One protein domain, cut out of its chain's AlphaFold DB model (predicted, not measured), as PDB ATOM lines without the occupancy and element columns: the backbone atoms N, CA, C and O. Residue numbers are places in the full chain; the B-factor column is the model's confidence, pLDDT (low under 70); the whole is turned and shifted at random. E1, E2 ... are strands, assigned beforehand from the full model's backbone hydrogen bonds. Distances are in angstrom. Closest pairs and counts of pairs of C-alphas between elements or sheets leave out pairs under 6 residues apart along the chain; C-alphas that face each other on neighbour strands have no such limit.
ATOM      1  N   LEU A 158     174.302 143.286 167.936       94.56
ATOM      2  CA  LEU A 158     175.639 143.351 167.351       94.56
ATOM      3  C   LEU A 158     176.442 144.483 168.003       94.56
ATOM      4  O   LEU A 158     175.937 145.578 168.256       94.56
ATOM      5  N   PHE A 159     177.701 144.190 168.331       94.44
ATOM      6  CA  PHE A 159     178.574 145.077 169.110       94.44
ATOM      7  C   PHE A 159     177.971 145.532 170.452       94.44
ATOM      8  O   PHE A 159     178.288 146.616 170.937       94.44
ATOM      9  N   HIS A 160     177.128 144.696 171.072       92.12
ATOM     10  CA  HIS A 160     176.441 144.974 172.341       92.12
ATOM     11  C   HIS A 160     175.455 146.152 172.277       92.12
ATOM     12  O   HIS A 160     175.173 146.780 173.298       92.12
ATOM     13  N   SER A 161     174.924 146.459 171.091       94.44
ATOM     14  CA  SER A 161     174.001 147.575 170.893       94.44
ATOM     15  C   SER A 161     172.582 147.095 170.568       94.44
ATOM     16  O   SER A 161     172.404 146.435 169.546       94.44
ATOM     17  N   PRO A 162     171.545 147.507 171.327       94.38
ATOM     18  CA  PRO A 162     170.146 147.228 170.976       94.38
ATOM     19  C   PRO A 162     169.678 148.022 169.742       94.38
ATOM     20  O   PRO A 162     168.544 147.878 169.294       94.38
ATOM     21  N   TRP A 163     170.543 148.877 169.188       96.75
ATOM     22  CA  TRP A 163     170.314 149.620 167.951       96.75
ATOM     23  C   TRP A 163     170.870 148.921 166.710       96.75
ATOM     24  O   TRP A 163     170.773 149.473 165.617       96.75
ATOM     25  N   LEU A 164     171.482 147.744 166.856       96.75
ATOM     26  CA  LEU A 164     172.059 147.017 165.734       96.75
ATOM     27  C   LEU A 164     171.613 145.557 165.747       96.75
ATOM     28  O   LEU A 164     172.304 144.673 166.254       96.75
ATOM     29  N   ASN A 165     170.441 145.330 165.160       97.44
ATOM     30  CA  ASN A 165     169.868 144.010 164.942       97.44
ATOM     31  C   ASN A 165     169.487 143.867 163.468       97.44
ATOM     32  O   ASN A 165     169.023 144.835 162.862       97.44
ATOM     33  N   PHE A 166     169.645 142.668 162.916       98.06
ATOM     34  CA  PHE A 166     169.245 142.345 161.549       98.06
ATOM     35  C   PHE A 166     168.382 141.092 161.528       98.06
ATOM     36  O   PHE A 166     168.739 140.094 162.145       98.06
ATOM     37  N   LYS A 167     167.275 141.129 160.789       97.56
ATOM     38  CA  LYS A 167     166.357 140.007 160.556       97.56
ATOM     39  C   LYS A 167     166.291 139.730 159.058       97.56
ATOM     40  O   LYS A 167     165.974 140.635 158.300       97.56
ATOM     41  N   LEU A 168     166.572 138.501 158.634       98.31
ATOM     42  CA  LEU A 168     166.512 138.067 157.233       98.31
ATOM     43  C   LEU A 168     165.486 136.943 157.084       98.31
ATOM     44  O   LEU A 168     165.539 135.962 157.828       98.31
ATOM     45  N   GLY A 169     164.599 137.062 156.096       97.81
ATOM     46  CA  GLY A 169     163.631 136.029 155.723       97.81
ATOM     47  C   GLY A 169     162.234 136.593 155.479       97.81
ATOM     48  O   GLY A 169     162.096 137.752 155.102       97.81
ATOM     49  N   LYS A 170     161.204 135.771 155.706       97.69
ATOM     50  CA  LYS A 170     159.792 136.161 155.714       97.69
ATOM     51  C   LYS A 170     159.352 136.554 157.123       97.69
ATOM     52  O   LYS A 170     159.490 135.758 158.060       97.69
ATOM     53  N   PHE A 171     158.822 137.760 157.288       96.81
ATOM     54  CA  PHE A 171     158.446 138.293 158.594       96.81
ATOM     55  C   PHE A 171     157.315 139.316 158.529       96.81
ATOM     56  O   PHE A 171     157.137 140.021 157.542       96.81
ATOM     57  N   GLU A 172     156.598 139.439 159.642       95.56
ATOM     58  CA  GLU A 172     155.676 140.547 159.880       95.56
ATOM     59  C   GLU A 172     156.450 141.876 159.950       95.56
ATOM     60  O   GLU A 172     157.497 141.950 160.616       95.56
ATOM     61  N   LEU A 173     155.932 142.912 159.283       95.38
ATOM     62  CA  LEU A 173     156.421 144.290 159.395       95.38
ATOM     63  C   LEU A 173     156.199 144.831 160.822       95.38
ATOM     64  O   LEU A 173     155.246 144.434 161.494       95.38
ATOM     65  N   ASP A 174     157.048 145.746 161.311       93.25
ATOM     66  CA  ASP A 174     156.903 146.344 162.656       93.25
ATOM     67  C   ASP A 174     155.781 147.405 162.718       93.25
ATOM     68  O   ASP A 174     155.969 148.577 163.051       93.25
ATOM     69  N   ASN A 175     154.573 146.969 162.371       90.75
ATOM     70  CA  ASN A 175     153.347 147.735 162.485       90.75
ATOM     71  C   ASN A 175     152.941 147.899 163.954       90.75
ATOM     72  O   ASN A 175     153.073 146.979 164.767       90.75
ATOM     73  N   ILE A 176     152.350 149.052 164.288       85.31
ATOM     74  CA  ILE A 176     151.832 149.297 165.640       85.31
ATOM     75  C   ILE A 176     150.685 148.332 165.991       85.31
ATOM     76  O   ILE A 176     150.586 147.879 167.132       85.31
ATOM     77  N   VAL A 177     149.822 148.013 165.014       84.44
ATOM     78  CA  VAL A 177     148.805 146.962 165.110       84.44
ATOM     79  C   VAL A 177     149.291 145.800 164.269       84.44
ATOM     80  O   VAL A 177     149.564 145.965 163.083       84.44
ATOM     81  N   SER A 178     149.360 144.625 164.872       87.31
ATOM     82  CA  SER A 178     149.697 143.393 164.171       87.31
ATOM     83  C   SER A 178     148.424 142.706 163.707       87.31
ATOM     84  O   SER A 178     147.551 142.414 164.524       87.31
ATOM     85  N   GLU A 179     148.336 142.417 162.412       86.62
ATOM     86  CA  GLU A 179     147.243 141.616 161.858       86.62
ATOM     87  C   GLU A 179     147.370 140.146 162.267       86.62
ATOM     88  O   GLU A 179     146.387 139.480 162.584       86.62
ATOM     89  N   LYS A 180     148.606 139.663 162.435       85.56
ATOM     90  CA  LYS A 180     148.885 138.294 162.897       85.56
ATOM     91  C   LYS A 180     148.501 138.065 164.369       85.56
ATOM     92  O   LYS A 180     148.406 136.923 164.832       85.56
ATOM     93  N   ARG A 181     148.256 139.150 165.113       80.62
ATOM     94  CA  ARG A 181     147.757 139.172 166.498       80.62
ATOM     95  C   ARG A 181     146.340 139.762 166.585       80.62
ATOM     96  O   ARG A 181     146.017 140.416 167.574       80.62
ATOM     97  N   GLY A 182     145.516 139.529 165.562       78.44
ATOM     98  CA  GLY A 182     144.103 139.906 165.549       78.44
ATOM     99  C   GLY A 182     143.300 139.311 166.713       78.44
ATOM    100  O   GLY A 182     143.625 138.250 167.250       78.44
ATOM    101  N   LEU A 183     142.252 140.033 167.114       76.38
ATOM    102  CA  LEU A 183     141.324 139.640 168.183       76.38
ATOM    103  C   LEU A 183     140.073 138.925 167.663       76.38
ATOM    104  O   LEU A 183     139.295 138.396 168.460       76.38
ATOM    105  N   THR A 184     139.840 138.943 166.350       79.94
ATOM    106  CA  THR A 184     138.713 138.230 165.756       79.94
ATOM    107  C   THR A 184     139.028 136.745 165.667       79.94
ATOM    108  O   THR A 184     140.183 136.324 165.608       79.94
ATOM    109  N   LEU A 185     137.972 135.940 165.689       80.69
ATOM    110  CA  LEU A 185     138.087 134.487 165.601       80.69
ATOM    111  C   LEU A 185     137.835 133.974 164.182       80.69
ATOM    112  O   LEU A 185     138.126 132.822 163.904       80.69
ATOM    113  N   SER A 186     137.336 134.826 163.288       79.44
ATOM    114  CA  SER A 186     137.018 134.497 161.905       79.44
ATOM    115  C   SER A 186     137.646 135.490 160.928       79.44
ATOM    116  O   SER A 186     138.100 136.575 161.312       79.44
ATOM    117  N   ALA A 187     137.602 135.133 159.642       73.31
ATOM    118  CA  ALA A 187     138.023 135.998 158.543       73.31
ATOM    119  C   ALA A 187     137.166 137.275 158.410       73.31
ATOM    120  O   ALA A 187     137.590 138.255 157.798       73.31
ATOM    121  N   SER A 188     135.970 137.307 159.003       75.44
ATOM    122  CA  SER A 188     135.089 138.474 158.960       75.44
ATOM    123  C   SER A 188     135.542 139.537 159.961       75.44
ATOM    124  O   SER A 188     135.317 139.434 161.167       75.44
ATOM    125  N   GLY A 189     136.206 140.572 159.444       69.44
ATOM    126  CA  GLY A 189     136.762 141.665 160.245       69.44
ATOM    127  C   GLY A 189     138.110 141.354 160.900       69.44
ATOM    128  O   GLY A 189     138.547 142.138 161.739       69.44
ATOM    129  N   GLY A 190     138.750 140.233 160.539       70.12
ATOM    130  CA  GLY A 190     140.079 139.877 161.046       70.12
ATOM    131  C   GLY A 190     141.234 140.585 160.359       70.12
ATOM    132  O   GLY A 190     142.225 140.882 161.022       70.12
ATOM    133  N   GLY A 191     141.073 140.915 159.077       77.62
ATOM    134  CA  GLY A 191     142.022 141.757 158.362       77.62
ATOM    135  C   GLY A 191     141.762 143.242 158.583       77.62
ATOM    136  O   GLY A 191     140.609 143.696 158.617       77.62
ATOM    137  N   TYR A 192     142.829 144.029 158.703       86.00
ATOM    138  CA  TYR A 192     142.712 145.477 158.752       86.00
ATOM    139  C   TYR A 192     142.604 146.006 157.327       86.00
ATOM    140  O   TYR A 192     143.598 146.149 156.627       86.00
ATOM    141  N   ASN A 193     141.390 146.381 156.911       85.50
ATOM    142  CA  ASN A 193     141.140 146.931 155.569       85.50
ATOM    143  C   ASN A 193     142.117 148.049 155.168       85.50
ATOM    144  O   ASN A 193     142.427 148.192 153.994       85.50
ATOM    145  N   LEU A 194     142.600 148.842 156.130       88.44
ATOM    146  CA  LEU A 194     143.586 149.894 155.880       88.44
ATOM    147  C   LEU A 194     144.919 149.339 155.349       88.44
ATOM    148  O   LEU A 194     145.520 149.943 154.466       88.44
ATOM    149  N   TYR A 195     145.366 148.195 155.863       91.00
ATOM    150  CA  TYR A 195     146.617 147.550 155.466       91.00
ATOM    151  C   TYR A 195     146.550 146.879 154.098       91.00
ATOM    152  O   TYR A 195     147.585 146.744 153.454       91.00
ATOM    153  N   HIS A 196     145.344 146.517 153.661       89.06
ATOM    154  CA  HIS A 196     145.096 145.798 152.412       89.06
ATOM    155  C   HIS A 196     144.324 146.628 151.379       89.06
ATOM    156  O   HIS A 196     143.791 146.104 150.402       89.06
ATOM    157  N   PHE A 197     144.206 147.941 151.599       86.25
ATOM    158  CA  PHE A 197     143.409 148.788 150.723       86.25
ATOM    159  C   PHE A 197     144.056 148.909 149.337       86.25
ATOM    160  O   PHE A 197     145.172 149.417 149.196       86.25
ATOM    161  N   ILE A 198     143.298 148.503 148.319       85.06
ATOM    162  CA  ILE A 198     143.626 148.656 146.904       85.06
ATOM    163  C   ILE A 198     142.442 149.368 146.227       85.06
ATOM    164  O   ILE A 198     141.297 148.929 146.395       85.06
ATOM    165  N   PRO A 199     142.666 150.480 145.498       82.19
ATOM    166  CA  PRO A 199     141.607 151.131 144.734       82.19
ATOM    167  C   PRO A 199     140.946 150.178 143.725       82.19
ATOM    168  O   PRO A 199     141.573 149.279 143.174       82.19
ATOM    169  N   VAL A 200     139.659 150.384 143.440       80.62
ATOM    170  CA  VAL A 200     138.952 149.561 142.446       80.62
ATOM    171  C   VAL A 200     139.603 149.736 141.070       80.62
ATOM    172  O   VAL A 200     139.684 150.855 140.571       80.62
ATOM    173  N   GLY A 201     140.013 148.625 140.455       79.00
ATOM    174  CA  GLY A 201     140.698 148.611 139.157       79.00
ATOM    175  C   GLY A 201     142.224 148.703 139.245       79.00
ATOM    176  O   GLY A 201     142.884 148.587 138.219       79.00
ATOM    177  N   ASP A 202     142.779 148.867 140.446       82.75
ATOM    178  CA  ASP A 202     144.217 148.876 140.697       82.75
ATOM    179  C   ASP A 202     144.740 147.446 140.937       82.75
ATOM    180  O   ASP A 202     144.187 146.688 141.733       82.75
ATOM    181  N   GLY A 203     145.780 147.056 140.199       81.44
ATOM    182  CA  GLY A 203     146.454 145.761 140.313       81.44
ATOM    183  C   GLY A 203     147.639 145.739 141.284       81.44
ATOM    184  O   GLY A 203     148.378 144.752 141.300       81.44
ATOM    185  N   ASN A 204     147.877 146.803 142.058       85.88
ATOM    186  CA  ASN A 204     148.983 146.882 143.004       85.88
ATOM    187  C   ASN A 204     148.734 146.014 144.245       85.88
ATOM    188  O   ASN A 204     148.242 146.465 145.281       85.88
ATOM    189  N   ILE A 205     149.176 144.766 144.162       86.38
ATOM    190  CA  ILE A 205     149.176 143.820 145.279       86.38
ATOM    191  C   ILE A 205     150.421 143.921 146.174       86.38
ATOM    192  O   ILE A 205     150.579 143.120 147.076       86.38
ATOM    193  N   PHE A 206     151.331 144.872 145.952       89.00
ATOM    194  CA  PHE A 206     152.647 144.883 146.610       89.00
ATOM    195  C   PHE A 206     152.699 145.740 147.882       89.00
ATOM    196  O   PHE A 206     153.656 145.652 148.650       89.00
ATOM    197  N   GLY A 207     151.692 146.592 148.094       87.44
ATOM    198  CA  GLY A 207     151.582 147.509 149.232       87.44
ATOM    199  C   GLY A 207     150.819 146.962 150.440       87.44
ATOM    200  O   GLY A 207     150.211 147.763 151.152       87.44
ATOM    201  N   GLN A 208     150.797 145.642 150.649       91.75
ATOM    202  CA  GLN A 208     150.030 145.013 151.729       91.75
ATOM    203  C   GLN A 208     150.810 145.057 153.049       91.75
ATOM    204  O   GLN A 208     151.768 144.313 153.273       91.75
ATOM    205  N   LEU A 209     150.406 145.947 153.956       92.81
ATOM    206  CA  LEU A 209     151.102 146.117 155.236       92.81
ATOM    207  C   LEU A 209     150.803 144.997 156.234       92.81
ATOM    208  O   LEU A 209     151.589 144.788 157.156       92.81
ATOM    209  N   GLY A 210     149.667 144.314 156.085       91.75
ATOM    210  CA  GLY A 210     149.227 143.247 156.983       91.75
ATOM    211  C   GLY A 210     149.865 141.900 156.659       91.75
ATOM    212  O   GLY A 210     149.859 141.006 157.506       91.75
ATOM    213  N   ASP A 211     150.482 141.772 155.483       93.06
ATOM    214  CA  ASP A 211     151.147 140.553 155.046       93.06
ATOM    215  C   ASP A 211     152.591 140.453 155.533       93.06
ATOM    216  O   ASP A 211     153.299 141.441 155.745       93.06
ATOM    217  N   ASN A 212     153.040 139.213 155.727       95.62
ATOM    218  CA  ASN A 212     154.426 138.953 156.083       95.62
ATOM    219  C   ASN A 212     155.290 139.069 154.834       95.62
ATOM    220  O   ASN A 212     155.173 138.258 153.920       95.62
ATOM    221  N   GLN A 213     156.208 140.025 154.834       96.00
ATOM    222  CA  GLN A 213     157.045 140.357 153.690       96.00
ATOM    223  C   GLN A 213     158.370 139.585 153.718       96.00
ATOM    224  O   GLN A 213     158.825 139.152 154.779       96.00
ATOM    225  N   ILE A 214     158.998 139.405 152.552       95.94
ATOM    226  CA  ILE A 214     160.314 138.758 152.423       95.94
ATOM    227  C   ILE A 214     161.385 139.825 152.222       95.94
ATOM    228  O   ILE A 214     161.304 140.616 151.284       95.94
ATOM    229  N   GLY A 215     162.421 139.816 153.059       96.81
ATOM    230  CA  GLY A 215     163.521 140.760 152.924       96.81
ATOM    231  C   GLY A 215     164.530 140.728 154.063       96.81
ATOM    232  O   GLY A 215     164.716 139.706 154.728       96.81
ATOM    233  N   VAL A 216     165.178 141.872 154.275       98.38
ATOM    234  CA  VAL A 216     166.076 142.146 155.400       98.38
ATOM    235  C   VAL A 216     165.564 143.363 156.150       98.38
ATOM    236  O   VAL A 216     165.315 144.396 155.541       98.38
ATOM    237  N   GLU A 217     165.462 143.268 157.469       98.56
ATOM    238  CA  GLU A 217     165.117 144.383 158.343       98.56
ATOM    239  C   GLU A 217     166.261 144.695 159.300       98.56
ATOM    240  O   GLU A 217     166.785 143.803 159.967       98.56
ATOM    241  N   TRP A 218     166.620 145.972 159.383       98.38
ATOM    242  CA  TRP A 218     167.367 146.531 160.498       98.38
ATOM    243  C   TRP A 218     166.393 146.986 161.585       98.38
ATOM    244  O   TRP A 218     165.422 147.684 161.290       98.38
ATOM    245  N   LEU A 219     166.672 146.623 162.837       96.44
ATOM    246  CA  LEU A 219     165.866 147.007 163.992       96.44
ATOM    247  C   LEU A 219     166.733 147.678 165.053       96.44
ATOM    248  O   LEU A 219     167.802 147.174 165.416       96.44
ATOM    249  N   GLY A 220     166.223 148.770 165.612       96.69
ATOM    250  CA  GLY A 220     166.825 149.448 166.743       96.69
ATOM    251  C   GLY A 220     165.799 149.887 167.775       96.69
ATOM    252  O   GLY A 220     164.711 150.360 167.446       96.69
ATOM    253  N   HIS A 221     166.153 149.744 169.048       95.75
ATOM    254  CA  HIS A 221     165.291 150.173 170.136       95.75
ATOM    255  C   HIS A 221     166.076 150.675 171.347       95.75
ATOM    256  O   HIS A 221     167.206 150.285 171.642       95.75
ATOM    257  N   SER A 222     165.431 151.555 172.102       94.81
ATOM    258  CA  SER A 222     165.925 152.008 173.399       94.81
ATOM    259  C   SER A 222     165.855 150.894 174.452       94.81
ATOM    260  O   SER A 222     164.986 150.021 174.418       94.81
ATOM    261  N   ALA A 223     166.727 150.964 175.461       86.94
ATOM    262  CA  ALA A 223     166.764 149.990 176.554       86.94
ATOM    263  C   ALA A 223     165.463 149.920 177.373       86.94
ATOM    264  O   ALA A 223     165.246 148.914 178.053       86.94
ATOM    265  N   ASN A 224     164.646 150.980 177.321       86.00
ATOM    266  CA  ASN A 224     163.334 151.093 177.952       86.00
ATOM    267  C   ASN A 224     162.161 150.941 176.970       86.00
ATOM    268  O   ASN A 224     161.040 151.268 177.352       86.00
ATOM    269  N   ASP A 225     162.416 150.458 175.744       83.06
ATOM    270  CA  ASP A 225     161.422 150.177 174.690       83.06
ATOM    271  C   ASP A 225     160.532 151.378 174.301       83.06
ATOM    272  O   ASP A 225     159.577 151.278 173.531       83.06
ATOM    273  N   ARG A 226     160.852 152.576 174.798       91.19
ATOM    274  CA  ARG A 226     160.081 153.774 174.477       91.19
ATOM    275  C   ARG A 226     160.295 154.177 173.039       91.19
ATOM    276  O   ARG A 226     159.335 154.472 172.347       91.19
ATOM    277  N   THR A 227     161.542 154.169 172.589       95.25
ATOM    278  CA  THR A 227     161.899 154.490 171.206       95.25
ATOM    279  C   THR A 227     162.200 153.215 170.444       95.25
ATOM    280  O   THR A 227     162.994 152.406 170.932       95.25
ATOM    281  N   ARG A 228     161.588 153.059 169.270       95.06
ATOM    282  CA  ARG A 228     161.809 151.959 168.324       95.06
ATOM    283  C   ARG A 228     161.901 152.542 166.915       95.06
ATOM    284  O   ARG A 228     161.185 153.496 166.609       95.06
ATOM    285  N   LEU A 229     162.787 151.997 166.095       97.00
ATOM    286  CA  LEU A 229     162.958 152.353 164.692       97.00
ATOM    287  C   LEU A 229     163.335 151.086 163.924       97.00
ATOM    288  O   LEU A 229     164.220 150.348 164.361       97.00
ATOM    289  N   SER A 230     162.691 150.844 162.791       97.81
ATOM    290  CA  SER A 230     163.091 149.789 161.868       97.81
ATOM    291  C   SER A 230     163.064 150.274 160.425       97.81
ATOM    292  O   SER A 230     162.331 151.200 160.060       97.81
ATOM    293  N   VAL A 231     163.929 149.664 159.619       98.56
ATOM    294  CA  VAL A 231     163.979 149.845 158.168       98.56
ATOM    295  C   VAL A 231     164.143 148.471 157.543       98.56
ATOM    296  O   VAL A 231     165.145 147.796 157.785       98.56
ATOM    297  N   ALA A 232     163.177 148.065 156.732       98.50
ATOM    298  CA  ALA A 232     163.207 146.824 155.982       98.50
ATOM    299  C   ALA A 232     163.343 147.097 154.488       98.50
ATOM    300  O   ALA A 232     162.602 147.910 153.951       98.50
ATOM    301  N   VAL A 233     164.256 146.391 153.824       97.75
ATOM    302  CA  VAL A 233     164.308 146.279 152.364       97.75
ATOM    303  C   VAL A 233     163.705 144.934 151.993       97.75
ATOM    304  O   VAL A 233     164.122 143.895 152.506       97.75
ATOM    305  N   LEU A 234     162.712 144.967 151.121       96.56
ATOM    306  CA  LEU A 234     161.802 143.872 150.829       96.56
ATOM    307  C   LEU A 234     161.815 143.593 149.331       96.56
ATOM    308  O   LEU A 234     161.877 144.521 148.523       96.56
ATOM    309  N   SER A 235     161.690 142.327 148.958       94.62
ATOM    310  CA  SER A 235     161.291 141.984 147.596       94.62
ATOM    311  C   SER A 235     159.841 142.419 147.394       94.62
ATOM    312  O   SER A 235     158.988 142.111 148.227       94.62
ATOM    313  N   SER A 236     159.537 143.106 146.291       93.06
ATOM    314  CA  SER A 236     158.162 143.507 145.957       93.06
ATOM    315  C   SER A 236     157.370 142.316 145.415       93.06
ATOM    316  O   SER A 236     157.044 142.236 144.236       93.06
ATOM    317  N   THR A 237     157.119 141.339 146.284       91.19
ATOM    318  CA  THR A 237     156.437 140.079 145.954       91.19
ATOM    319  C   THR A 237     155.301 139.747 146.901       91.19
ATOM    320  O   THR A 237     154.751 138.649 146.829       91.19
ATOM    321  N   ASP A 238     154.977 140.673 147.799       91.56
ATOM    322  CA  ASP A 238     153.964 140.487 148.825       91.56
ATOM    323  C   ASP A 238     154.183 139.210 149.655       91.56
ATOM    324  O   ASP A 238     153.336 138.330 149.782       91.56
ATOM    325  N   GLY A 239     155.420 139.016 150.113       92.31
ATOM    326  CA  GLY A 239     155.760 137.848 150.924       92.31
ATOM    327  C   GLY A 239     155.811 136.500 150.195       92.31
ATOM    328  O   GLY A 239     156.012 135.472 150.856       92.31
ATOM    329  N   ASN A 240     155.641 136.468 148.870       91.19
ATOM    330  CA  ASN A 240     155.711 135.232 148.091       91.19
ATOM    331  C   ASN A 240     157.168 134.844 147.768       91.19
ATOM    332  O   ASN A 240     157.930 135.697 147.288       91.19
ATOM    333  N   PRO A 241     157.569 133.578 148.018       89.44
ATOM    334  CA  PRO A 241     158.897 133.071 147.678       89.44
ATOM    335  C   PRO A 241     159.057 132.887 146.161       89.44
ATOM    336  O   PRO A 241     158.097 132.999 145.410       89.44
ATOM    337  N   ASP A 242     160.284 132.604 145.717       87.62
ATOM    338  CA  ASP A 242     160.641 132.312 144.314       87.62
ATOM    339  C   ASP A 242     160.498 133.472 143.317       87.62
ATOM    340  O   ASP A 242     160.689 133.285 142.114       87.62
ATOM    341  N   LEU A 243     160.245 134.689 143.816       87.69
ATOM    342  CA  LEU A 243     160.138 135.912 143.013       87.69
ATOM    343  C   LEU A 243     159.131 135.751 141.850       87.69
ATOM    344  O   LEU A 243     159.482 135.922 140.678       87.69
ATOM    345  N   PRO A 244     157.853 135.444 142.146       83.00
ATOM    346  CA  PRO A 244     156.891 134.994 141.139       83.00
ATOM    347  C   PRO A 244     156.529 136.093 140.137       83.00
ATOM    348  O   PRO A 244     156.129 135.803 139.015       83.00
ATOM    349  N   TYR A 245     156.709 137.356 140.517       79.19
ATOM    350  CA  TYR A 245     156.452 138.507 139.657       79.19
ATOM    351  C   TYR A 245     157.705 138.922 138.882       79.19
ATOM    352  O   TYR A 245     157.612 139.281 137.717       79.19
ATOM    353  N   GLY A 246     158.900 138.765 139.454       65.12
ATOM    354  CA  GLY A 246     160.146 139.073 138.762       65.12
ATOM    355  C   GLY A 246     160.482 140.548 138.572       65.12
ATOM    356  O   GLY A 246     159.633 141.431 138.660       65.12
ATOM    357  N   SER A 247     161.752 140.747 138.212       63.44
ATOM    358  CA  SER A 247     162.539 141.987 138.135       63.44
ATOM    359  C   SER A 247     163.054 142.523 139.461       63.44
ATOM    360  O   SER A 247     162.527 142.226 140.523       63.44
ATOM    361  N   ASN A 248     164.119 143.317 139.360       84.50
ATOM    362  CA  ASN A 248     164.821 144.033 140.423       84.50
ATOM    363  C   ASN A 248     163.921 145.102 141.084       84.50
ATOM    364  O   ASN A 248     164.232 146.290 141.062       84.50
ATOM    365  N   SER A 249     162.770 144.677 141.593       90.12
ATOM    366  CA  SER A 249     161.745 145.471 142.248       90.12
ATOM    367  C   SER A 249     161.868 145.295 143.752       90.12
ATOM    368  O   SER A 249     161.809 144.168 144.263       90.12
ATOM    369  N   TYR A 250     162.043 146.411 144.446       94.56
ATOM    370  CA  TYR A 250     162.211 146.429 145.886       94.56
ATOM    371  C   TYR A 250     161.260 147.435 146.511       94.56
ATOM    372  O   TYR A 250     161.019 148.521 145.977       94.56
ATOM    373  N   SER A 251     160.783 147.076 147.694       95.81
ATOM    374  CA  SER A 251     160.052 147.965 148.580       95.81
ATOM    375  C   SER A 251     160.886 148.212 149.825       95.81
ATOM    376  O   SER A 251     161.626 147.348 150.281       95.81
ATOM    377  N   THR A 252     160.762 149.393 150.400       97.69
ATOM    378  CA  THR A 252     161.331 149.741 151.694       97.69
ATOM    379  C   THR A 252     160.191 150.027 152.650       97.69
ATOM    380  O   THR A 252     159.309 150.814 152.320       97.69
ATOM    381  N   PHE A 253     160.209 149.415 153.827       98.19
ATOM    382  CA  PHE A 253     159.307 149.750 154.920       98.19
ATOM    383  C   PHE A 253     160.095 150.414 156.044       98.19
ATOM    384  O   PHE A 253     161.065 149.851 156.541       98.19
ATOM    385  N   ILE A 254     159.695 151.616 156.434       98.31
ATOM    386  CA  ILE A 254     160.296 152.395 157.514       98.31
ATOM    387  C   ILE A 254     159.224 152.585 158.573       98.31
ATOM    388  O   ILE A 254     158.113 152.990 158.245       98.31
ATOM    389  N   THR A 255     159.551 152.355 159.837       97.88
ATOM    390  CA  THR A 255     158.637 152.626 160.951       97.88
ATOM    391  C   THR A 255     159.409 153.123 162.151       97.88
ATOM    392  O   THR A 255     160.490 152.630 162.468       97.88
ATOM    393  N   GLY A 256     158.869 154.133 162.820       97.06
ATOM    394  CA  GLY A 256     159.479 154.731 163.994       97.06
ATOM    395  C   GLY A 256     158.416 155.111 165.003       97.06
ATOM    396  O   GLY A 256     157.371 155.646 164.644       97.06
ATOM    397  N   SER A 257     158.675 154.861 166.283       96.75
ATOM    398  CA  SER A 257     157.770 155.278 167.349       96.75
ATOM    399  C   SER A 257     158.506 155.691 168.614       96.75
ATOM    400  O   SER A 257     159.593 155.199 168.920       96.75
ATOM    401  N   HIS A 258     157.879 156.594 169.362       96.12
ATOM    402  CA  HIS A 258     158.329 157.039 170.668       96.12
ATOM    403  C   HIS A 258     157.173 157.008 171.664       96.12
ATOM    404  O   HIS A 258     156.098 157.550 171.405       96.12
ATOM    405  N   ALA A 259     157.412 156.384 172.812       93.81
ATOM    406  CA  ALA A 259     156.475 156.311 173.914       93.81
ATOM    407  C   ALA A 259     156.883 157.240 175.059       93.81
ATOM    408  O   ALA A 259     158.054 157.313 175.436       93.81
ATOM    409  N   PHE A 260     155.913 157.922 175.650       93.00
ATOM    410  CA  PHE A 260     156.113 158.884 176.725       93.00
ATOM    411  C   PHE A 260     155.055 158.699 177.810       93.00
ATOM    412  O   PHE A 260     153.932 158.264 177.576       93.00
ATOM    413  N   ASN A 261     155.443 158.985 179.048       90.81
ATOM    414  CA  ASN A 261     154.561 158.804 180.191       90.81
ATOM    415  C   ASN A 261     153.625 160.013 180.317       90.81
ATOM    416  O   ASN A 261     154.096 161.148 180.371       90.81
ATOM    417  N   VAL A 262     152.320 159.759 180.413       89.69
ATOM    418  CA  VAL A 262     151.270 160.779 180.584       89.69
ATOM    419  C   VAL A 262     150.697 160.769 182.008       89.69
ATOM    420  O   VAL A 262     149.520 161.023 182.268       89.69
ATOM    421  N   GLY A 263     151.552 160.460 182.982       86.25
ATOM    422  CA  GLY A 263     151.229 160.418 184.400       86.25
ATOM    423  C   GLY A 263     150.269 159.283 184.740       86.25
ATOM    424  O   GLY A 263     150.523 158.115 184.456       86.25
ATOM    425  N   LYS A 264     149.149 159.629 185.384       82.38
ATOM    426  CA  LYS A 264     148.131 158.658 185.823       82.38
ATOM    427  C   LYS A 264     147.352 158.024 184.666       82.38
ATOM    428  O   LYS A 264     146.610 157.078 184.914       82.38
ATOM    429  N   LEU A 265     147.473 158.566 183.454       81.12
ATOM    430  CA  LEU A 265     146.728 158.093 182.293       81.12
ATOM    431  C   LEU A 265     147.369 156.871 181.634       81.12
ATOM    432  O   LEU A 265     146.624 156.056 181.112       81.12
ATOM    433  N   GLY A 266     148.692 156.700 181.733       83.06
ATOM    434  CA  GLY A 266     149.410 155.573 181.134       83.06
ATOM    435  C   GLY A 266     150.693 155.987 180.413       83.06
ATOM    436  O   GLY A 266     151.334 156.984 180.766       83.06
ATOM    437  N   THR A 267     151.098 155.182 179.430       88.38
ATOM    438  CA  THR A 267     152.238 155.465 178.547       88.38
ATOM    439  C   THR A 267     151.740 155.538 177.115       88.38
ATOM    440  O   THR A 267     151.506 154.507 176.494       88.38
ATOM    441  N   ASP A 268     151.608 156.750 176.599       93.19
ATOM    442  CA  ASP A 268     151.175 156.970 175.227       93.19
ATOM    443  C   ASP A 268     152.334 156.724 174.266       93.19
ATOM    444  O   ASP A 268     153.502 156.900 174.620       93.19
ATOM    445  N   ARG A 269     152.018 156.332 173.034       93.88
ATOM    446  CA  ARG A 269     152.984 156.143 171.953       93.88
ATOM    447  C   ARG A 269     152.503 156.863 170.712       93.88
ATOM    448  O   ARG A 269     151.347 156.738 170.334       93.88
ATOM    449  N   ILE A 270     153.417 157.561 170.054       96.50
ATOM    450  CA  ILE A 270     153.207 158.125 168.721       96.50
ATOM    451  C   ILE A 270     154.270 157.581 167.780       96.50
ATOM    452  O   ILE A 270     155.376 157.243 168.206       96.50
ATOM    453  N   GLY A 271     153.951 157.502 166.499       97.19
ATOM    454  CA  GLY A 271     154.884 157.038 165.495       97.19
ATOM    455  C   GLY A 271     154.419 157.317 164.081       97.19
ATOM    456  O   GLY A 271     153.376 157.928 163.848       97.19
ATOM    457  N   PHE A 272     155.217 156.838 163.143       97.25
ATOM    458  CA  PHE A 272     154.960 156.916 161.718       97.25
ATOM    459  C   PHE A 272     155.384 155.615 161.049       97.25
ATOM    460  O   PHE A 272     156.199 154.865 161.592       97.25
ATOM    461  N   TYR A 273     154.866 155.394 159.850       97.06
ATOM    462  CA  TYR A 273     155.367 154.382 158.940       97.06
ATOM    463  C   TYR A 273     155.342 154.885 157.496       97.06
ATOM    464  O   TYR A 273     154.558 155.768 157.143       97.06
ATOM    465  N   ALA A 274     156.205 154.310 156.666       97.12
ATOM    466  CA  ALA A 274     156.234 154.529 155.230       97.12
ATOM    467  C   ALA A 274     156.678 153.246 154.523       97.12
ATOM    468  O   ALA A 274     157.792 152.774 154.737       97.12
ATOM    469  N   MET A 275     155.822 152.698 153.667       96.94
ATOM    470  CA  MET A 275     156.189 151.718 152.653       96.94
ATOM    471  C   MET A 275     156.356 152.448 151.330       96.94
ATOM    472  O   MET A 275     155.415 153.082 150.866       96.94
ATOM    473  N   LEU A 276     157.536 152.372 150.735       96.88
ATOM    474  CA  LEU A 276     157.868 152.996 149.458       96.88
ATOM    475  C   LEU A 276     158.486 151.922 148.585       96.88
ATOM    476  O   LEU A 276     159.471 151.314 148.996       96.88
ATOM    477  N   GLY A 277     157.948 151.664 147.406       95.06
ATOM    478  CA  GLY A 277     158.492 150.605 146.571       95.06
ATOM    479  C   GLY A 277     158.266 150.841 145.105       95.06
ATOM    480  O   GLY A 277     157.465 151.682 144.709       95.06
ATOM    481  N   GLU A 278     158.983 150.069 144.307       93.88
ATOM    482  CA  GLU A 278     158.677 149.904 142.899       93.88
ATOM    483  C   GLU A 278     158.312 148.453 142.652       93.88
ATOM    484  O   GLU A 278     158.971 147.567 143.184       93.88
ATOM    485  N   ALA A 279     157.300 148.202 141.830       91.38
ATOM    486  CA  ALA A 279     156.916 146.848 141.459       91.38
ATOM    487  C   ALA A 279     156.564 146.740 139.979       91.38
ATOM    488  O   ALA A 279     156.169 147.725 139.348       91.38
ATOM    489  N   ALA A 280     156.740 145.537 139.435       88.75
ATOM    490  CA  ALA A 280     156.489 145.250 138.033       88.75
ATOM    491  C   ALA A 280     155.009 145.457 137.683       88.75
ATOM    492  O   ALA A 280     154.114 145.041 138.417       88.75
ATOM    493  N   THR A 281     154.763 146.076 136.528       87.19
ATOM    494  CA  THR A 281     153.410 146.326 136.002       87.19
ATOM    495  C   THR A 281     153.100 145.491 134.766       87.19
ATOM    496  O   THR A 281     152.020 145.604 134.197       87.19
ATOM    497  N   SER A 282     154.058 144.701 134.284       84.25
ATOM    498  CA  SER A 282     153.917 143.903 133.067       84.25
ATOM    499  C   SER A 282     154.705 142.609 133.192       84.25
ATOM    500  O   SER A 282     155.804 142.608 133.744       84.25
ATOM    501  N   PHE A 283     154.155 141.519 132.661       85.56
ATOM    502  CA  PHE A 283     154.700 140.168 132.790       85.56
ATOM    503  C   PHE A 283     154.600 139.443 131.452       85.56
ATOM    504  O   PHE A 283     153.632 139.631 130.713       85.56
ATOM    505  N   LEU A 284     155.563 138.573 131.156       86.62
ATOM    506  CA  LEU A 284     155.368 137.583 130.101       86.62
ATOM    507  C   LEU A 284     154.376 136.537 130.609       86.62
ATOM    508  O   LEU A 284     154.413 136.165 131.781       86.62
ATOM    509  N   THR A 285     153.498 136.043 129.740       86.94
ATOM    510  CA  THR A 285     152.520 135.013 130.108       86.94
ATOM    511  C   THR A 285     152.649 133.778 129.222       86.94
ATOM    512  O   THR A 285     153.020 133.863 128.052       86.94
ATOM    513  N   SER A 286     152.336 132.613 129.786       87.44
ATOM    514  CA  SER A 286     152.168 131.353 129.060       87.44
ATOM    515  C   SER A 286     150.812 130.767 129.435       87.44
ATOM    516  O   SER A 286     150.529 130.560 130.612       87.44
ATOM    517  N   GLY A 287     149.923 130.582 128.454       87.62
ATOM    518  CA  GLY A 287     148.542 130.152 128.716       87.62
ATOM    519  C   GLY A 287     147.738 131.122 129.598       87.62
ATOM    520  O   GLY A 287     146.827 130.689 130.294       87.62
ATOM    521  N   GLY A 288     148.093 132.414 129.606       80.25
ATOM    522  CA  GLY A 288     147.466 133.434 130.457       80.25
ATOM    523  C   GLY A 288     147.999 133.494 131.893       80.25
ATOM    524  O   GLY A 288     147.570 134.353 132.657       80.25
ATOM    525  N   VAL A 289     148.950 132.631 132.259       80.94
ATOM    526  CA  VAL A 289     149.602 132.643 133.576       80.94
ATOM    527  C   VAL A 289     150.920 133.417 133.484       80.94
ATOM    528  O   VAL A 289     151.707 133.132 132.574       80.94
ATOM    529  N   PRO A 290     151.191 134.376 134.389       81.06
ATOM    530  CA  PRO A 290     152.484 135.046 134.465       81.06
ATOM    531  C   PRO A 290     153.638 134.050 134.605       81.06
ATOM    532  O   PRO A 290     153.597 133.129 135.420       81.06
ATOM    533  N   ILE A 291     154.681 134.240 133.805       86.12
ATOM    534  CA  ILE A 291     155.919 133.474 133.909       86.12
ATOM    535  C   ILE A 291     156.736 134.077 135.053       86.12
ATOM    536  O   ILE A 291     157.018 135.279 135.047       86.12
ATOM    537  N   ALA A 292     157.142 133.248 136.015       85.94
ATOM    538  CA  ALA A 292     157.977 133.688 137.127       85.94
ATOM    539  C   ALA A 292     159.250 134.391 136.634       85.94
ATOM    540  O   ALA A 292     159.828 134.011 135.613       85.94
ATOM    541  N   ASN A 293     159.701 135.412 137.364       84.19
ATOM    542  CA  ASN A 293     160.871 136.224 137.016       84.19
ATOM    543  C   ASN A 293     160.771 137.070 135.726       84.19
ATOM    544  O   ASN A 293     161.764 137.678 135.332       84.19
ATOM    545  N   SER A 294     159.597 137.165 135.089       87.25
ATOM    546  CA  SER A 294     159.427 137.896 133.819       87.25
ATOM    547  C   SER A 294     158.917 139.337 133.944       87.25
ATOM    548  O   SER A 294     158.690 139.990 132.923       87.25
ATOM    549  N   GLY A 295     158.716 139.828 135.168       87.25
ATOM    550  CA  GLY A 295     158.253 141.184 135.434       87.25
ATOM    551  C   GLY A 295     159.117 142.241 134.756       87.25
ATOM    552  O   GLY A 295     160.332 142.095 134.629       87.25
ATOM    553  N   THR A 296     158.488 143.310 134.290       86.88
ATOM    554  CA  THR A 296     159.147 144.476 133.697       86.88
ATOM    555  C   THR A 296     158.353 145.744 134.004       86.88
ATOM    556  O   THR A 296     157.227 145.701 134.508       86.88
ATOM    557  N   GLY A 297     158.952 146.896 133.696       88.00
ATOM    558  CA  GLY A 297     158.255 148.176 133.756       88.00
ATOM    559  C   GLY A 297     157.986 148.674 135.172       88.00
ATOM    560  O   GLY A 297     156.961 149.307 135.369       88.00
ATOM    561  N   ASN A 298     158.887 148.419 136.127       91.50
ATOM    562  CA  ASN A 298     158.720 148.788 137.537       91.50
ATOM    563  C   ASN A 298     158.198 150.216 137.732       91.50
ATOM    564  O   ASN A 298     158.741 151.174 137.170       91.50
ATOM    565  N   LYS A 299     157.129 150.346 138.524       93.38
ATOM    566  CA  LYS A 299     156.521 151.628 138.878       93.38
ATOM    567  C   LYS A 299     156.376 151.792 140.372       93.38
ATOM    568  O   LYS A 299     156.142 150.829 141.097       93.38
ATOM    569  N   GLY A 300     156.491 153.047 140.788       94.25
ATOM    570  CA  GLY A 300     156.420 153.449 142.179       94.25
ATOM    571  C   GLY A 300     155.026 153.297 142.781       94.25
ATOM    572  O   GLY A 300     154.015 153.552 142.120       94.25
ATOM    573  N   PHE A 301     155.006 152.947 144.059       94.69
ATOM    574  CA  PHE A 301     153.861 153.050 144.947       94.69
ATOM    575  C   PHE A 301     154.312 153.449 146.356       94.69
ATOM    576  O   PHE A 301     155.475 153.264 146.735       94.69
ATOM    577  N   SER A 302     153.386 153.978 147.149       96.06
ATOM    578  CA  SER A 302     153.629 154.334 148.542       96.06
ATOM    579  C   SER A 302     152.427 154.092 149.448       96.06
ATOM    580  O   SER A 302     151.272 154.168 149.025       96.06
ATOM    581  N   ARG A 303     152.709 153.811 150.721       95.25
ATOM    582  CA  ARG A 303     151.768 153.812 151.847       95.25
ATOM    583  C   ARG A 303     152.442 154.538 153.002       95.25
ATOM    584  O   ARG A 303     153.424 154.042 153.537       95.25
ATOM    585  N   GLU A 304     151.949 155.701 153.389       95.94
ATOM    586  CA  GLU A 304     152.534 156.522 154.451       95.94
ATOM    587  C   GLU A 304     151.482 156.868 155.495       95.94
ATOM    588  O   GLU A 304     150.313 157.076 155.168       95.94
ATOM    589  N   GLY A 305     151.872 156.908 156.763       95.38
ATOM    590  CA  GLY A 305     150.896 157.043 157.827       95.38
ATOM    591  C   GLY A 305     151.478 157.409 159.176       95.38
ATOM    592  O   GLY A 305     152.663 157.218 159.452       95.38
ATOM    593  N   PHE A 306     150.602 157.915 160.037       96.19
ATOM    594  CA  PHE A 306     150.877 158.114 161.453       96.19
ATOM    595  C   PHE A 306     150.112 157.111 162.291       96.19
ATOM    596  O   PHE A 306     148.982 156.721 161.971       96.19
ATOM    597  N   VAL A 307     150.741 156.746 163.399       95.38
ATOM    598  CA  VAL A 307     150.214 155.799 164.365       95.38
ATOM    599  C   VAL A 307     150.250 156.376 165.769       95.38
ATOM    600  O   VAL A 307     151.166 157.114 166.132       95.38
ATOM    601  N   GLY A 308     149.261 156.012 166.573       94.44
ATOM    602  CA  GLY A 308     149.176 156.403 167.969       94.44
ATOM    603  C   GLY A 308     148.549 155.313 168.826       94.44
ATOM    604  O   GLY A 308     147.666 154.596 168.367       94.44
ATOM    605  N   LEU A 309     149.007 155.205 170.066       92.19
ATOM    606  CA  LEU A 309     148.388 154.427 171.130       92.19
ATOM    607  C   LEU A 309     148.235 155.357 172.332       92.19
ATOM    608  O   LEU A 309     149.238 155.830 172.865       92.19
ATOM    609  N   PHE A 310     146.998 155.631 172.726       92.56
ATOM    610  CA  PHE A 310     146.677 156.603 173.768       92.56
ATOM    611  C   PHE A 310     145.903 155.939 174.893       92.56
ATOM    612  O   PHE A 310     144.873 155.311 174.648       92.56
ATOM    613  N   TYR A 311     146.372 156.109 176.122       89.25
ATOM    614  CA  TYR A 311     145.732 155.542 177.296       89.25
ATOM    615  C   TYR A 311     144.859 156.574 178.013       89.25
ATOM    616  O   TYR A 311     145.261 157.697 178.306       89.25
ATOM    617  N   PHE A 312     143.654 156.144 178.376       88.00
ATOM    618  CA  PHE A 312     142.708 156.877 179.210       88.00
ATOM    619  C   PHE A 312     142.296 155.990 180.388       88.00
ATOM    620  O   PHE A 312     141.208 155.407 180.440       88.00
ATOM    621  N   GLY A 313     143.203 155.857 181.357       82.62
ATOM    622  CA  GLY A 313     142.995 155.007 182.526       82.62
ATOM    623  C   GLY A 313     143.125 153.525 182.173       82.62
ATOM    624  O   GLY A 313     144.234 153.022 182.075       82.62
ATOM    625  N   LYS A 314     141.999 152.813 182.037       82.06
ATOM    626  CA  LYS A 314     141.970 151.376 181.679       82.06
ATOM    627  C   LYS A 314     141.630 151.112 180.212       82.06
ATOM    628  O   LYS A 314     141.529 149.956 179.820       82.06
ATOM    629  N   LEU A 315     141.350 152.167 179.456       85.12
ATOM    630  CA  LEU A 315     141.068 152.081 178.032       85.12
ATOM    631  C   LEU A 315     142.301 152.546 177.279       85.12
ATOM    632  O   LEU A 315     142.882 153.568 177.642       85.12
ATOM    633  N   ASP A 316     142.647 151.828 176.225       86.88
ATOM    634  CA  ASP A 316     143.580 152.288 175.214       86.88
ATOM    635  C   ASP A 316     142.837 152.538 173.895       86.88
ATOM    636  O   ASP A 316     141.785 151.957 173.616       86.88
ATOM    637  N   PHE A 317     143.349 153.488 173.120       89.38
ATOM    638  CA  PHE A 317     142.845 153.831 171.800       89.38
ATOM    639  C   PHE A 317     144.003 153.816 170.825       89.38
ATOM    640  O   PHE A 317     144.968 154.572 170.975       89.38
ATOM    641  N   GLN A 318     143.874 152.981 169.803       89.19
ATOM    642  CA  GLN A 318     144.840 152.898 168.730       89.19
ATOM    643  C   GLN A 318     144.343 153.677 167.517       89.19
ATOM    644  O   GLN A 318     143.243 153.451 167.015       89.19
ATOM    645  N   VAL A 319     145.159 154.620 167.063       91.94
ATOM    646  CA  VAL A 319     144.887 155.456 165.896       91.94
ATOM    647  C   VAL A 319     145.868 155.058 164.808       91.94
ATOM    648  O   VAL A 319     147.075 155.052 165.037       91.94
ATOM    649  N   VAL A 320     145.351 154.737 163.627       91.31
ATOM    650  CA  VAL A 320     146.148 154.451 162.432       91.31
ATOM    651  C   VAL A 320     145.566 155.261 161.286       91.31
ATOM    652  O   VAL A 320     144.355 155.268 161.067       91.31
ATOM    653  N   THR A 321     146.431 155.975 160.582       93.00
ATOM    654  CA  THR A 321     146.083 156.772 159.404       93.00
ATOM    655  C   THR A 321     146.952 156.327 158.248       93.00
ATOM    656  O   THR A 321     148.090 155.929 158.479       93.00
ATOM    657  N   GLN A 322     146.435 156.406 157.024       93.12
ATOM    658  CA  GLN A 322     147.208 156.073 155.835       93.12
ATOM    659  C   GLN A 322     146.828 156.965 154.665       93.12
ATOM    660  O   GLN A 322     145.647 157.180 154.392       93.12
ATOM    661  N   HIS A 323     147.843 157.397 153.935       94.19
ATOM    662  CA  HIS A 323     147.758 157.878 152.573       94.19
ATOM    663  C   HIS A 323     148.470 156.865 151.674       94.19
ATOM    664  O   HIS A 323     149.596 156.457 151.955       94.19
ATOM    665  N   GLY A 324     147.791 156.409 150.623       93.00
ATOM    666  CA  GLY A 324     148.375 155.555 149.595       93.00
ATOM    667  C   GLY A 324     148.459 156.288 148.263       93.00
ATOM    668  O   GLY A 324     147.517 156.990 147.896       93.00
ATOM    669  N   SER A 325     149.564 156.107 147.545       92.81
ATOM    670  CA  SER A 325     149.716 156.564 146.167       92.81
ATOM    671  C   SER A 325     150.200 155.411 145.309       92.81
ATOM    672  O   SER A 325     151.195 154.770 145.636       92.81
ATOM    673  N   ASP A 326     149.500 155.163 144.212       92.56
ATOM    674  CA  ASP A 326     149.838 154.131 143.246       92.56
ATOM    675  C   ASP A 326     150.070 154.787 141.888       92.56
ATOM    676  O   ASP A 326     149.378 155.727 141.484       92.56
ATOM    677  N   SER A 327     151.086 154.311 141.176       91.81
ATOM    678  CA  SER A 327     151.302 154.710 139.794       91.81
ATOM    679  C   SER A 327     150.073 154.363 138.935       91.81
ATOM    680  O   SER A 327     149.585 153.234 139.021       91.81
ATOM    681  N   PRO A 328     149.633 155.245 138.010       88.81
ATOM    682  CA  PRO A 328     148.490 154.979 137.126       88.81
ATOM    683  C   PRO A 328     148.609 153.684 136.315       88.81
ATOM    684  O   PRO A 328     147.609 153.106 135.906       88.81
ATOM    685  N   TRP A 329     149.839 153.213 136.101       86.88
ATOM    686  CA  TRP A 329     150.123 151.943 135.441       86.88
ATOM    687  C   TRP A 329     149.525 150.729 136.161       86.88
ATOM    688  O   TRP A 329     149.172 149.764 135.488       86.88
ATOM    689  N   PHE A 330     149.370 150.772 137.487       86.44
ATOM    690  CA  PHE A 330     148.705 149.697 138.223       86.44
ATOM    691  C   PHE A 330     147.185 149.697 137.998       86.44
ATOM    692  O   PHE A 330     146.585 148.629 137.919       86.44
ATOM    693  N   GLY A 331     146.575 150.869 137.793       75.62
ATOM    694  CA  GLY A 331     145.152 151.026 137.452       75.62
ATOM    695  C   GLY A 331     144.798 150.711 135.996       75.62
ATOM    696  O   GLY A 331     143.628 150.696 135.621       75.62
ATOM    697  N   ALA A 332     145.804 150.484 135.150       66.56
ATOM    698  CA  ALA A 332     145.626 150.371 133.710       66.56
ATOM    699  C   ALA A 332     145.277 148.942 133.235       66.56
ATOM    700  O   ALA A 332     144.959 148.741 132.066       66.56
ATOM    701  N   GLY A 333     145.312 147.945 134.131       56.94
ATOM    702  CA  GLY A 333     144.868 146.573 133.850       56.94
ATOM    703  C   GLY A 333     145.656 145.837 132.755       56.94
ATOM    704  O   GLY A 333     145.135 144.900 132.149       56.94
ATOM    705  N   PHE A 334     146.893 146.247 132.454       50.22
ATOM    706  CA  PHE A 334     147.625 145.728 131.299       50.22
ATOM    707  C   PHE A 334     148.494 144.508 131.621       50.22
ATOM    708  O   PHE A 334     149.598 144.613 132.142       50.22
ATOM    709  N   GLY A 335     148.031 143.348 131.156       41.59
ATOM    710  CA  GLY A 335     148.874 142.218 130.758       41.59
ATOM    711  C   GLY A 335     149.347 142.302 129.300       41.59
ATOM    712  O   GLY A 335     149.619 141.264 128.706       41.59
ATOM    713  N   ASN A 336     149.402 143.497 128.696       35.44
ATOM    714  CA  ASN A 336     149.876 143.668 127.321       35.44
ATOM    715  C   ASN A 336     151.040 144.674 127.280       35.44
ATOM    716  O   ASN A 336     150.882 145.782 127.800       35.44
ATOM    717  N   PRO A 337     152.203 144.312 126.703       41.06
ATOM    718  CA  PRO A 337     153.335 145.219 126.588       41.06
ATOM    719  C   PRO A 337     152.948 146.459 125.775       41.06
ATOM    720  O   PRO A 337     152.356 146.368 124.703       41.06
ATOM    721  N   ILE A 338     153.327 147.628 126.288       42.62
ATOM    722  CA  ILE A 338     153.169 148.947 125.647       42.62
ATOM    723  C   ILE A 338     153.967 149.050 124.334       42.62
ATOM    724  O   ILE A 338     153.771 149.984 123.562       42.62
ATOM    725  N   ASP A 339     154.809 148.060 124.040       42.97
ATOM    726  CA  ASP A 339     155.592 147.977 122.810       42.97
ATOM    727  C   ASP A 339     154.854 147.258 121.667       42.97
ATOM    728  O   ASP A 339     155.497 146.752 120.749       42.97
ATOM    729  N   ASP A 340     153.516 147.209 121.678       41.44
ATOM    730  CA  ASP A 340     152.754 146.963 120.453       41.44
ATOM    731  C   ASP A 340     152.682 148.272 119.636       41.44
ATOM    732  O   ASP A 340     151.903 149.172 119.978       41.44
TER     733      ASP A 340
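Overview. This is residues 158 to 340 of the 349 residues of an uncharacterized protein of Acidobacteria bacterium (UniProt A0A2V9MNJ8). Look first for one large, twisted antiparallel sheet of eight strands, E1 to E7 a meander and E8 beside E6, with the long link of residues 172 to 212 over one face and the opposite face bare. Loops 236 to 249 and 280 to 298 gather at one end, with tail 327 to 340; residues 183 to 189 stick out. The printed part has 183 residues, with no named helix and E1 to E8 in chain order. The class is all strand, though 74 residues are in named strands; the whole is compact, radius of gyration of the C-alphas 18.6 A, yet elongated, 66 by 42 by 29 A.

Arrangement. Start at E6, residues 299 to 312, which has three neighbours. On one side is E5, residues 267 to 279, antiparallel at 170 degrees; find N 271 and O 307 at 2.8 A. On the other side are E7, residues 315 to 320, with N 310 and O 317 at 2.9 A, and E8, residues 323 to 326, with N 302 and O 325 at 2.8 A. E7 runs on into E8 at 28 degrees. Beyond E5, the meander, each strand antiparallel to the one before, goes back through E4, residues 250 to 261, with N 254 and O 274 at 2.8 A; E3, residues 227 to 235, with N 232 and O 253 at 2.8 A; E2, residues 213 to 221, with N 218 and O 231 at 2.8 A; and the edge strand E1, residues 165 to 171, with N 167 and O 217 at 2.8 A. E2 bends by 74 degrees at residue 216.

Along the chain. Find C-alpha 165 at (169.868, 144.010, 164.942), where E1 begins, and C-alpha 326 at (149.838, 154.131, 143.246), where E8 ends. E6 is 43.0 A long, E5 38.4 A and E4 37.3 A.

Size, cuts and confidence. The farthest C-alphas, Lys 264 and Asp 340, are 66.6 A apart. The printed part has no cut. Links E1 to E2, E3 to E4 and E5 to E6 are long. Confidence is under 70 at residues 189, 246 to 247 and 332 to 340.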